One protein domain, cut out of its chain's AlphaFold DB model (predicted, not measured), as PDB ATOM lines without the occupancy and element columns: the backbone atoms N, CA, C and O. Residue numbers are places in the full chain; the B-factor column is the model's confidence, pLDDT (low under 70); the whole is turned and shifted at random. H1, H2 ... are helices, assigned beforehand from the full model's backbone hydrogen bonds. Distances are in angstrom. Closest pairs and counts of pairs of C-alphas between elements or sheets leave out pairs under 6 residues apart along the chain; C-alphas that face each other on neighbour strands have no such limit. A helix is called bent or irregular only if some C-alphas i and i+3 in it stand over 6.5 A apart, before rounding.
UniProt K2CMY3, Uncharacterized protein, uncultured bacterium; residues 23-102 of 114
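What this domain is: This is residues 23 to 102 of the 114 residues of an uncharacterized protein of uncultured bacterium (UniProt K2CMY3). A short helix, H3, forms the core; H2 makes a hairpin with it, and the longest helix, H5, crosses both at a slant. H1 packs on H3, apart from H2, and the small H4 packs on H5. The 80 printed residues have five named helices, H1 to H5 in chain order, and no named strand: the class is all helix. The whole is compact, with a radius of gyration of the C-alphas of 11.5 A and spans of 33 by 27 by 22 A.

Where its parts are: Find C-alpha 23 at (139.363, 123.610, 176.767); from there H1 runs to residue 30. H2 takes residues 39 to 49, 14.7 A long, and is irregular, but only just: C-alphas 41 and 44 are 6.53 A apart. H3 takes residues 56 to 64, 12.1 A, and H4 residues 76 to 79. H5 runs 22.5 A from residue 86 to C-alpha 101 at (153.431, 116.749, 165.390).

How they stand to each other: Start at the hub, H3. H2 touches it at a shallow tilt of 12 degrees, opposite ways, with Val 46 and Ala 59 the closest C-alphas at 5.0 A. H1 touches H3, closest at the C-alphas of Thr 24 and Met 62, 6.3 A. H5 touches H3 with residues 90 to 97 alone, at a steep tilt of 40 degrees, its closest C-alphas those of Leu 64 and Lys 97, 5.5 A. With residues 89 to 93 alone H5 touches H4, closest at the C-alphas of Ile 78 and Lys 89, 5.9 A. H1 and H5 are apart. In H1, H3 and H5 every O i to N i+4 pair is within hydrogen-bond range, in H2 5 of 7; H4 is too short for one.

The domain as a whole: The C-alphas of Ile 34 and Gly 83, the two farthest apart, are 33.6 A from each other. The printed part has no cut, and the link from H3 to H4, 11 residues, is long. Mean pLDDT of the printed part is 90.5; residue 102 is under 70.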
ATOM      1  N   TRP A  23     140.096 122.557 177.461       91.25
ATOM      2  CA  TRP A  23     139.363 123.610 176.767       91.25
ATOM      3  C   TRP A  23     138.926 123.132 175.382       91.25
ATOM      4  O   TRP A  23     137.742 123.187 175.064       91.25
ATOM      5  N   THR A  24     139.848 122.568 174.611       91.31
ATOM      6  CA  THR A  24     139.572 121.997 173.289       91.31
ATOM      7  C   THR A  24     138.625 120.805 173.350       91.31
ATOM      8  O   THR A  24     137.742 120.695 172.502       91.31
ATOM      9  N   ALA A  25     138.702 119.982 174.400       92.31
ATOM     10  CA  ALA A  25     137.703 118.939 174.641       92.31
ATOM     11  C   ALA A  25     136.286 119.520 174.832       92.31
ATOM     12  O   ALA A  25     135.340 119.077 174.183       92.31
ATOM     13  N   LYS A  26     136.135 120.572 175.650       93.69
ATOM     14  CA  LYS A  26     134.844 121.271 175.823       93.69
ATOM     15  C   LYS A  26     134.378 121.974 174.554       93.69
ATOM     16  O   LYS A  26     133.179 122.125 174.330       93.69
ATOM     17  N   LEU A  27     135.316 122.438 173.735       93.69
ATOM     18  CA  LEU A  27     135.009 123.077 172.466       93.69
ATOM     19  C   LEU A  27     134.382 122.069 171.498       93.69
ATOM     20  O   LEU A  27     133.346 122.358 170.910       93.69
ATOM     21  N   TYR A  28     134.928 120.858 171.411       92.69
ATOM     22  CA  TYR A  28     134.313 119.761 170.662       92.69
ATOM     23  C   TYR A  28     132.888 119.460 171.133       92.69
ATOM     24  O   TYR A  28     131.976 119.433 170.304       92.69
ATOM     25  N   GLU A  29     132.666 119.353 172.445       93.12
ATOM     26  CA  GLU A  29     131.323 119.159 173.010       93.12
ATOM     27  C   GLU A  29     130.366 120.300 172.620       93.12
ATOM     28  O   GLU A  29     129.236 120.042 172.198       93.12
ATOM     29  N   LYS A  30     130.822 121.564 172.683       93.12
ATOM     30  CA  LYS A  30     130.038 122.750 172.286       93.12
ATOM     31  C   LYS A  30     129.550 122.658 170.836       93.12
ATOM     32  O   LYS A  30     128.436 123.094 170.548       93.12
ATOM     33  N   TYR A  31     130.357 122.101 169.934       90.50
ATOM     34  CA  TYR A  31     129.996 121.935 168.521       90.50
ATOM     35  C   TYR A  31     129.397 120.559 168.191       90.50
ATOM     36  O   TYR A  31     129.184 120.265 167.015       90.50
ATOM     37  N   GLY A  32     129.047 119.759 169.205       90.56
ATOM     38  CA  GLY A  32     128.283 118.518 169.053       90.56
ATOM     39  C   GLY A  32     129.119 117.251 168.866       90.56
ATOM     40  O   GLY A  32     128.560 116.198 168.562       90.56
ATOM     41  N   PHE A  33     130.434 117.319 169.065       89.25
ATOM     42  CA  PHE A  33     131.319 116.161 168.979       89.25
ATOM     43  C   PHE A  33     131.430 115.480 170.348       89.25
ATOM     44  O   PHE A  33     132.029 116.012 171.279       89.25
ATOM     45  N   ILE A  34     130.827 114.293 170.466       83.75
ATOM     46  CA  ILE A  34     130.818 113.476 171.699       83.75
ATOM     47  C   ILE A  34     132.163 112.756 171.893       83.75
ATOM     48  O   ILE A  34     132.578 112.462 173.014       83.75
ATOM     49  N   THR A  35     132.858 112.478 170.793       85.69
ATOM     50  CA  THR A  35     134.209 111.916 170.759       85.69
ATOM     51  C   THR A  35     135.107 112.809 169.907       85.69
ATOM     52  O   THR A  35     134.583 113.537 169.062       85.69
ATOM     53  N   PRO A  36     136.441 112.752 170.083       86.56
ATOM     54  CA  PRO A  36     137.369 113.485 169.228       86.56
ATOM     55  C   PRO A  36     137.075 113.221 167.740       86.56
ATOM     56  O   PRO A  36     137.092 112.054 167.335       86.56
ATOM     57  N   PRO A  37     136.770 114.263 166.946       88.50
ATOM     58  CA  PRO A  37     136.353 114.094 165.561       88.50
ATOM     59  C   PRO A  37     137.524 113.715 164.657       88.50
ATOM     60  O   PRO A  37     138.674 114.097 164.896       88.50
ATOM     61  N   SER A  38     137.225 112.977 163.596       88.94
ATOM     62  CA  SER A  38     138.134 112.761 162.471       88.94
ATOM     63  C   SER A  38     138.392 114.060 161.700       88.94
ATOM     64  O   SER A  38     137.672 115.054 161.834       88.94
ATOM     65  N   LEU A  39     139.436 114.054 160.868       86.88
ATOM     66  CA  LEU A  39     139.762 115.205 160.029       86.88
ATOM     67  C   LEU A  39     138.633 115.519 159.038       86.88
ATOM     68  O   LEU A  39     138.339 116.687 158.810       86.88
ATOM     69  N   GLU A  40     137.992 114.487 158.488       86.88
ATOM     70  CA  GLU A  40     136.871 114.620 157.549       86.88
ATOM     71  C   GLU A  40     135.641 115.257 158.212       86.88
ATOM     72  O   GLU A  40     135.031 116.171 157.656       86.88
ATOM     73  N   GLU A  41     135.313 114.841 159.439       88.75
ATOM     74  CA  GLU A  41     134.211 115.430 160.212       88.75
ATOM     75  C   GLU A  41     134.469 116.904 160.552       88.75
ATOM     76  O   GLU A  41     133.542 117.720 160.558       88.75
ATOM     77  N   LEU A  42     135.731 117.261 160.817       90.06
ATOM     78  CA  LEU A  42     136.122 118.645 161.068       90.06
ATOM     79  C   LEU A  42     136.158 119.488 159.800       90.06
ATOM     80  O   LEU A  42     135.780 120.652 159.874       90.06
ATOM     81  N   GLU A  43     136.586 118.944 158.661       90.56
ATOM     82  CA  GLU A  43     136.846 119.709 157.438       90.56
ATOM     83  C   GLU A  43     135.656 120.584 157.043       90.56
ATOM     84  O   GLU A  43     135.808 121.800 156.912       90.56
ATOM     85  N   LEU A  44     134.456 120.007 156.945       87.50
ATOM     86  CA  LEU A  44     133.264 120.763 156.559       87.50
ATOM     87  C   LEU A  44     132.916 121.853 157.586       87.50
ATOM     88  O   LEU A  44     132.621 122.991 157.216       87.50
ATOM     89  N   LYS A  45     132.950 121.508 158.877       90.56
ATOM     90  CA  LYS A  45     132.534 122.397 159.969       90.56
ATOM     91  C   LYS A  45     133.525 123.545 160.173       90.56
ATOM     92  O   LYS A  45     133.127 124.705 160.234       90.56
ATOM     93  N   VAL A  46     134.809 123.217 160.255       93.56
ATOM     94  CA  VAL A  46     135.910 124.155 160.485       93.56
ATOM     95  C   VAL A  46     136.065 125.089 159.295       93.56
ATOM     96  O   VAL A  46     136.200 126.289 159.503       93.56
ATOM     97  N   THR A  47     135.982 124.584 158.060       94.56
ATOM     98  CA  THR A  47     136.088 125.424 156.855       94.56
ATOM     99  C   THR A  47     135.060 126.552 156.862       94.56
ATOM    100  O   THR A  47     135.419 127.696 156.606       94.56
ATOM    101  N   GLN A  48     133.807 126.259 157.226       92.75
ATOM    102  CA  GLN A  48     132.754 127.275 157.341       92.75
ATOM    103  C   GLN A  48     133.029 128.261 158.483       92.75
ATOM    104  O   GLN A  48     132.897 129.468 158.310       92.75
ATOM    105  N   MET A  49     133.447 127.763 159.648       94.94
ATOM    106  CA  MET A  49     133.749 128.615 160.803       94.94
ATOM    107  C   MET A  49     134.957 129.534 160.566       94.94
ATOM    108  O   MET A  49     135.006 130.624 161.119       94.94
ATOM    109  N   LEU A  50     135.920 129.130 159.733       95.00
ATOM    110  CA  LEU A  50     137.093 129.940 159.376       95.00
ATOM    111  C   LEU A  50     136.764 131.151 158.487       95.00
ATOM    112  O   LEU A  50     137.605 132.050 158.337       95.00
ATOM    113  N   GLU A  51     135.569 131.185 157.894       92.12
ATOM    114  CA  GLU A  51     135.057 132.351 157.167       92.12
ATOM    115  C   GLU A  51     134.418 133.384 158.102       92.12
ATOM    116  O   GLU A  51     134.390 134.569 157.768       92.12
ATOM    117  N   ASP A  52     133.968 132.967 159.288       91.56
ATOM    118  CA  ASP A  52     133.430 133.864 160.307       91.56
ATOM    119  C   ASP A  52     134.550 134.322 161.264       91.56
ATOM    120  O   ASP A  52     135.087 133.517 162.030       91.56
ATOM    121  N   PRO A  53     134.917 135.617 161.283       87.38
ATOM    122  CA  PRO A  53     135.971 136.121 162.161       87.38
ATOM    123  C   PRO A  53     135.683 135.926 163.658       87.38
ATOM    124  O   PRO A  53     136.626 135.922 164.449       87.38
ATOM    125  N   LEU A  54     134.417 135.765 164.061       90.50
ATOM    126  CA  LEU A  54     134.043 135.501 165.455       90.50
ATOM    127  C   LEU A  54     134.285 134.042 165.859       90.50
ATOM    128  O   LEU A  54     134.526 133.765 167.032       90.50
ATOM    129  N   GLU A  55     134.267 133.123 164.894       93.06
ATOM    130  CA  GLU A  55     134.393 131.679 165.118       93.06
ATOM    131  C   GLU A  55     135.762 131.132 164.672       93.06
ATOM    132  O   GLU A  55     136.149 130.036 165.080       93.06
ATOM    133  N   ALA A  56     136.534 131.897 163.891       93.19
ATOM    134  CA  ALA A  56     137.798 131.465 163.295       93.19
ATOM    135  C   ALA A  56     138.833 130.968 164.319       93.19
ATOM    136  O   ALA A  56     139.532 129.990 164.055       93.19
ATOM    137  N   LEU A  57     138.920 131.600 165.496       94.38
ATOM    138  CA  LEU A  57     139.798 131.133 166.577       94.38
ATOM    139  C   LEU A  57     139.358 129.763 167.096       94.38
ATOM    140  O   LEU A  57     140.172 128.848 167.148       94.38
ATOM    141  N   SER A  58     138.071 129.585 167.397       94.88
ATOM    142  CA  SER A  58     137.545 128.289 167.834       94.88
ATOM    143  C   SER A  58     137.723 127.210 166.762       94.88
ATOM    144  O   SER A  58     138.090 126.082 167.079       94.88
ATOM    145  N   ALA A  59     137.549 127.557 165.487       94.94
ATOM    146  CA  ALA A  59     137.800 126.653 164.369       94.94
ATOM    147  C   ALA A  59     139.269 126.191 164.323       94.94
ATOM    148  O   ALA A  59     139.550 125.006 164.133       94.94
ATOM    149  N   ALA A  60     140.208 127.113 164.550       95.00
ATOM    150  CA  ALA A  60     141.634 126.813 164.614       95.00
ATOM    151  C   ALA A  60     141.989 125.919 165.804       95.00
ATOM    152  O   ALA A  60     142.729 124.952 165.644       95.00
ATOM    153  N   GLU A  61     141.432 126.207 166.980       95.19
ATOM    154  CA  GLU A  61     141.636 125.409 168.192       95.19
ATOM    155  C   GLU A  61     141.143 123.974 168.018       95.19
ATOM    156  O   GLU A  61     141.829 123.024 168.398       95.19
ATOM    157  N   MET A  62     139.982 123.812 167.380       94.44
ATOM    158  CA  MET A  62     139.443 122.505 167.017       94.44
ATOM    159  C   MET A  62     140.340 121.780 166.015       94.44
ATOM    160  O   MET A  62     140.646 120.608 166.193       94.44
ATOM    161  N   MET A  63     140.809 122.463 164.973       93.75
ATOM    162  CA  MET A  63     141.650 121.840 163.952       93.75
ATOM    163  C   MET A  63     143.025 121.417 164.499       93.75
ATOM    164  O   MET A  63     143.525 120.317 164.242       93.75
ATOM    165  N   LEU A  64     143.650 122.276 165.302       92.75
ATOM    166  CA  LEU A  64     144.960 122.010 165.896       92.75
ATOM    167  C   LEU A  64     144.864 121.072 167.105       92.75
ATOM    168  O   LEU A  64     145.834 120.380 167.421       92.75
ATOM    169  N   GLY A  65     143.687 120.962 167.724       91.88
ATOM    170  CA  GLY A  65     143.475 120.194 168.944       91.88
ATOM    171  C   GLY A  65     144.208 120.798 170.141       91.88
ATOM    172  O   GLY A  65     144.546 120.070 171.063       91.88
ATOM    173  N   ARG A  66     144.507 122.099 170.126       93.06
ATOM    174  CA  ARG A  66     145.106 122.840 171.246       93.06
ATOM    175  C   ARG A  66     144.540 124.248 171.304       93.06
ATOM    176  O   ARG A  66     144.075 124.770 170.292       93.06
ATOM    177  N   ARG A  67     144.645 124.887 172.460       92.31
ATOM    178  CA  ARG A  67     144.359 126.315 172.598       92.31
ATOM    179  C   ARG A  67     145.231 127.173 171.667       92.31
ATOM    180  O   ARG A  67     146.429 126.918 171.499       92.31
ATOM    181  N   VAL A  68     144.623 128.214 171.103       91.00
ATOM    182  CA  VAL A  68     145.264 129.221 170.248       91.00
ATOM    183  C   VAL A  68     144.958 130.586 170.843       91.00
ATOM    184  O   VAL A  68     143.810 131.020 170.879       91.00
ATOM    185  N   ASP A  69     145.991 131.283 171.301       88.06
ATOM    186  CA  ASP A  69     145.836 132.647 171.797       88.06
ATOM    187  C   ASP A  69     146.064 133.661 170.666       88.06
ATOM    188  O   ASP A  69     146.780 133.394 169.704       88.06
ATOM    189  N   ALA A  70     145.538 134.882 170.808       83.12
ATOM    190  CA  ALA A  70     145.689 135.951 169.808       83.12
ATOM    191  C   ALA A  70     147.149 136.384 169.539       83.12
ATOM    192  O   ALA A  70     147.416 137.168 168.631       83.12
ATOM    193  N   GLN A  71     148.096 135.919 170.360       87.31
ATOM    194  CA  GLN A  71     149.531 136.153 170.187       87.31
ATOM    195  C   GLN A  71     150.239 135.006 169.450       87.31
ATOM    196  O   GLN A  71     151.448 135.093 169.231       87.31
ATOM    197  N   ASP A  72     149.522 133.941 169.076       90.00
ATOM    198  CA  ASP A  72     150.070 132.819 168.321       90.00
ATOM    199  C   ASP A  72     150.489 133.308 166.928       90.00
ATOM    200  O   ASP A  72     149.659 133.585 166.059       90.00
ATOM    201  N   LYS A  73     151.801 133.482 166.746       89.75
ATOM    202  CA  LYS A  73     152.384 134.106 165.552       89.75
ATOM    203  C   LYS A  73     152.294 133.224 164.313       89.75
ATOM    204  O   LYS A  73     152.459 133.746 163.215       89.75
ATOM    205  N   GLU A  74     152.069 131.927 164.483       90.75
ATOM    206  CA  GLU A  74     151.968 130.977 163.377       90.75
ATOM    207  C   GLU A  74     150.515 130.865 162.910       90.75
ATOM    208  O   GLU A  74     150.245 130.846 161.711       90.75
ATOM    209  N   VAL A  75     149.566 130.893 163.850       92.88
ATOM    210  CA  VAL A  75     148.142 130.687 163.560       92.88
ATOM    211  C   VAL A  75     147.399 131.990 163.263       92.88
ATOM    212  O   VAL A  75     146.647 132.070 162.293       92.88
ATOM    213  N   THR A  76     147.620 133.043 164.053       92.56
ATOM    214  CA  THR A  76     146.872 134.313 163.945       92.56
ATOM    215  C   THR A  76     146.931 134.929 162.537       92.56
ATOM    216  O   THR A  76     145.881 135.338 162.032       92.56
ATOM    217  N   PRO A  77     148.089 134.965 161.840       92.88
ATOM    218  CA  PRO A  77     148.146 135.494 160.478       92.88
ATOM    219  C   PRO A  77     147.309 134.700 159.471       92.88
ATOM    220  O   PRO A  77     146.814 135.291 158.519       92.88
ATOM    221  N   ILE A  78     147.130 133.391 159.672       93.06
ATOM    222  CA  ILE A  78     146.284 132.552 158.810       93.06
ATOM    223  C   ILE A  78     144.815 132.952 158.991       93.06
ATOM    224  O   ILE A  78     144.103 133.179 158.013       93.06
ATOM    225  N   LEU A  79     144.364 133.089 160.242       92.44
ATOM    226  CA  LEU A  79     142.954 133.330 160.566       92.44
ATOM    227  C   LEU A  79     142.450 134.689 160.083       92.44
ATOM    228  O   LEU A  79     141.341 134.783 159.552       92.44
ATOM    229  N   PHE A  80     143.274 135.727 160.227       89.62
ATOM    230  CA  PHE A  80     142.892 137.108 159.919       89.62
ATOM    231  C   PHE A  80     143.345 137.586 158.536       89.62
ATOM    232  O   PHE A  80     143.199 138.764 158.209       89.62
ATOM    233  N   ASN A  81     143.862 136.691 157.691       89.75
ATOM    234  CA  ASN A  81     144.127 137.023 156.298       89.75
ATOM    235  C   ASN A  81     142.812 137.093 155.508       89.75
ATOM    236  O   ASN A  81     142.166 136.075 155.260       89.75
ATOM    237  N   LEU A  82     142.433 138.306 155.097       84.88
ATOM    238  CA  LEU A  82     141.209 138.580 154.333       84.88
ATOM    239  C   LEU A  82     141.265 138.080 152.880       84.88
ATOM    240  O   LEU A  82     140.241 138.068 152.206       84.88
ATOM    241  N   GLY A  83     142.447 137.705 152.388       89.12
ATOM    242  CA  GLY A  83     142.640 137.165 151.043       89.12
ATOM    243  C   GLY A  83     142.527 135.643 150.952       89.12
ATOM    244  O   GLY A  83     142.631 135.122 149.848       89.12
ATOM    245  N   LEU A  84     142.347 134.939 152.077       91.75
ATOM    246  CA  LEU A  84     142.229 133.481 152.114       91.75
ATOM    247  C   LEU A  84     140.784 133.054 152.369       91.75
ATOM    248  O   LEU A  84     140.144 133.528 153.311       91.75
ATOM    249  N   SER A  85     140.307 132.102 151.574       94.12
ATOM    250  CA  SER A  85     139.057 131.380 151.824       94.12
ATOM    251  C   SER A  85     139.157 130.482 153.060       94.12
ATOM    252  O   SER A  85     140.254 130.120 153.501       94.12
ATOM    253  N   GLY A  86     138.011 130.056 153.602       92.25
ATOM    254  CA  GLY A  86     137.984 129.095 154.710       92.25
ATOM    255  C   GLY A  86     138.749 127.803 154.396       92.25
ATOM    256  O   GLY A  86     139.461 127.282 155.253       92.25
ATOM    257  N   ALA A  87     138.679 127.328 153.147       92.94
ATOM    258  CA  ALA A  87     139.353 126.105 152.707       92.94
ATOM    259  C   ALA A  87     140.881 126.270 152.655       92.94
ATOM    260  O   ALA A  87     141.625 125.380 153.069       92.94
ATOM    261  N   GLU A  88     141.371 127.427 152.201       94.88
ATOM    262  CA  GLU A  88     142.805 127.735 152.219       94.88
ATOM    263  C   GLU A  88     143.331 127.851 153.650       94.88
ATOM    264  O   GLU A  88     144.383 127.294 153.971       94.88
ATOM    265  N   LYS A  89     142.573 128.508 154.537       95.12
ATOM    266  CA  LYS A  89     142.900 128.577 155.967       95.12
ATOM    267  C   LYS A  89     142.952 127.181 156.588       95.12
ATOM    268  O   LYS A  89     143.906 126.878 157.300       95.12
ATOM    269  N   PHE A  90     141.987 126.314 156.278       94.38
ATOM    270  CA  PHE A  90     141.974 124.926 156.744       94.38
ATOM    271  C   PHE A  90     143.227 124.164 156.294       94.38
ATOM    272  O   PHE A  90     143.908 123.550 157.117       94.38
ATOM    273  N   GLY A  91     143.586 124.261 155.010       92.38
ATOM    274  CA  GLY A  91     144.792 123.633 154.470       92.38
ATOM    275  C   GLY A  91     146.077 124.104 155.160       92.38
ATOM    276  O   GLY A  91     146.939 123.287 155.490       92.38
ATOM    277  N   LEU A  92     146.197 125.403 155.448       94.44
ATOM    278  CA  LEU A  92     147.349 125.955 156.172       94.44
ATOM    279  C   LEU A  92     147.398 125.493 157.636       94.44
ATOM    280  O   LEU A  92     148.475 125.162 158.132       94.44
ATOM    281  N   LEU A  93     146.252 125.397 158.312       93.69
ATOM    282  CA  LEU A  93     146.171 124.857 159.676       93.69
ATOM    283  C   LEU A  93     146.528 123.366 159.728       93.69
ATOM    284  O   LEU A  93     147.175 122.923 160.676       93.69
ATOM    285  N   LEU A  94     146.168 122.589 158.704       91.62
ATOM    286  CA  LEU A  94     146.584 121.189 158.586       91.62
ATOM    287  C   LEU A  94     148.111 121.058 158.453       91.62
ATOM    288  O   LEU A  94     148.720 120.182 159.078       91.62
ATOM    289  N   ILE A  95     148.742 121.943 157.676       90.44
ATOM    290  CA  ILE A  95     150.206 122.012 157.565       90.44
ATOM    291  C   ILE A  95     150.815 122.355 158.927       90.44
ATOM    292  O   ILE A  95     151.704 121.635 159.381       90.44
ATOM    293  N   GLN A  96     150.300 123.381 159.612       89.88
ATOM    294  CA  GLN A  96     150.761 123.770 160.949       89.88
ATOM    295  C   GLN A  96     150.674 122.601 161.939       89.88
ATOM    296  O   GLN A  96     151.660 122.264 162.589       89.88
ATOM    297  N   LYS A  97     149.538 121.894 161.982       87.81
ATOM    298  CA  LYS A  97     149.367 120.692 162.813       87.81
ATOM    299  C   LYS A  97     150.431 119.630 162.533       87.81
ATOM    300  O   LYS A  97     150.942 118.988 163.449       87.81
ATOM    301  N   THR A  98     150.757 119.429 161.258       86.06
ATOM    302  CA  THR A  98     151.757 118.443 160.828       86.06
ATOM    303  C   THR A  98     153.164 118.837 161.278       86.06
ATOM    304  O   THR A  98     153.943 117.968 161.673       86.06
ATOM    305  N   LEU A  99     153.486 120.134 161.255       84.19
ATOM    306  CA  LEU A  99     154.750 120.670 161.764       84.19
ATOM    307  C   LEU A  99     154.852 120.515 163.288       84.19
ATOM    308  O   LEU A  99     155.890 120.093 163.789       84.19
ATOM    309  N   GLU A 100     153.764 120.759 164.019       83.62
ATOM    310  CA  GLU A 100     153.711 120.587 165.478       83.62
ATOM    311  C   GLU A 100     153.865 119.121 165.907       83.62
ATOM    312  O   GLU A 100     154.538 118.827 166.895       83.62
ATOM    313  N   ALA A 101     153.288 118.186 165.146       74.44
ATOM    314  CA  ALA A 101     153.431 116.749 165.390       74.44
ATOM    315  C   ALA A 101     154.835 116.213 165.050       74.44
ATOM    316  O   ALA A 101     155.244 115.177 165.574       74.44
ATOM    317  N   ASN A 102     155.587 116.919 164.200       61.47
ATOM    318  CA  ASN A 102     156.973 116.617 163.847       61.47
ATOM    319  C   ASN A 102     157.906 117.767 164.265       61.47
ATOM    320  O   ASN A 102     158.498 118.422 163.403       61.47
TER     321      ASN A 102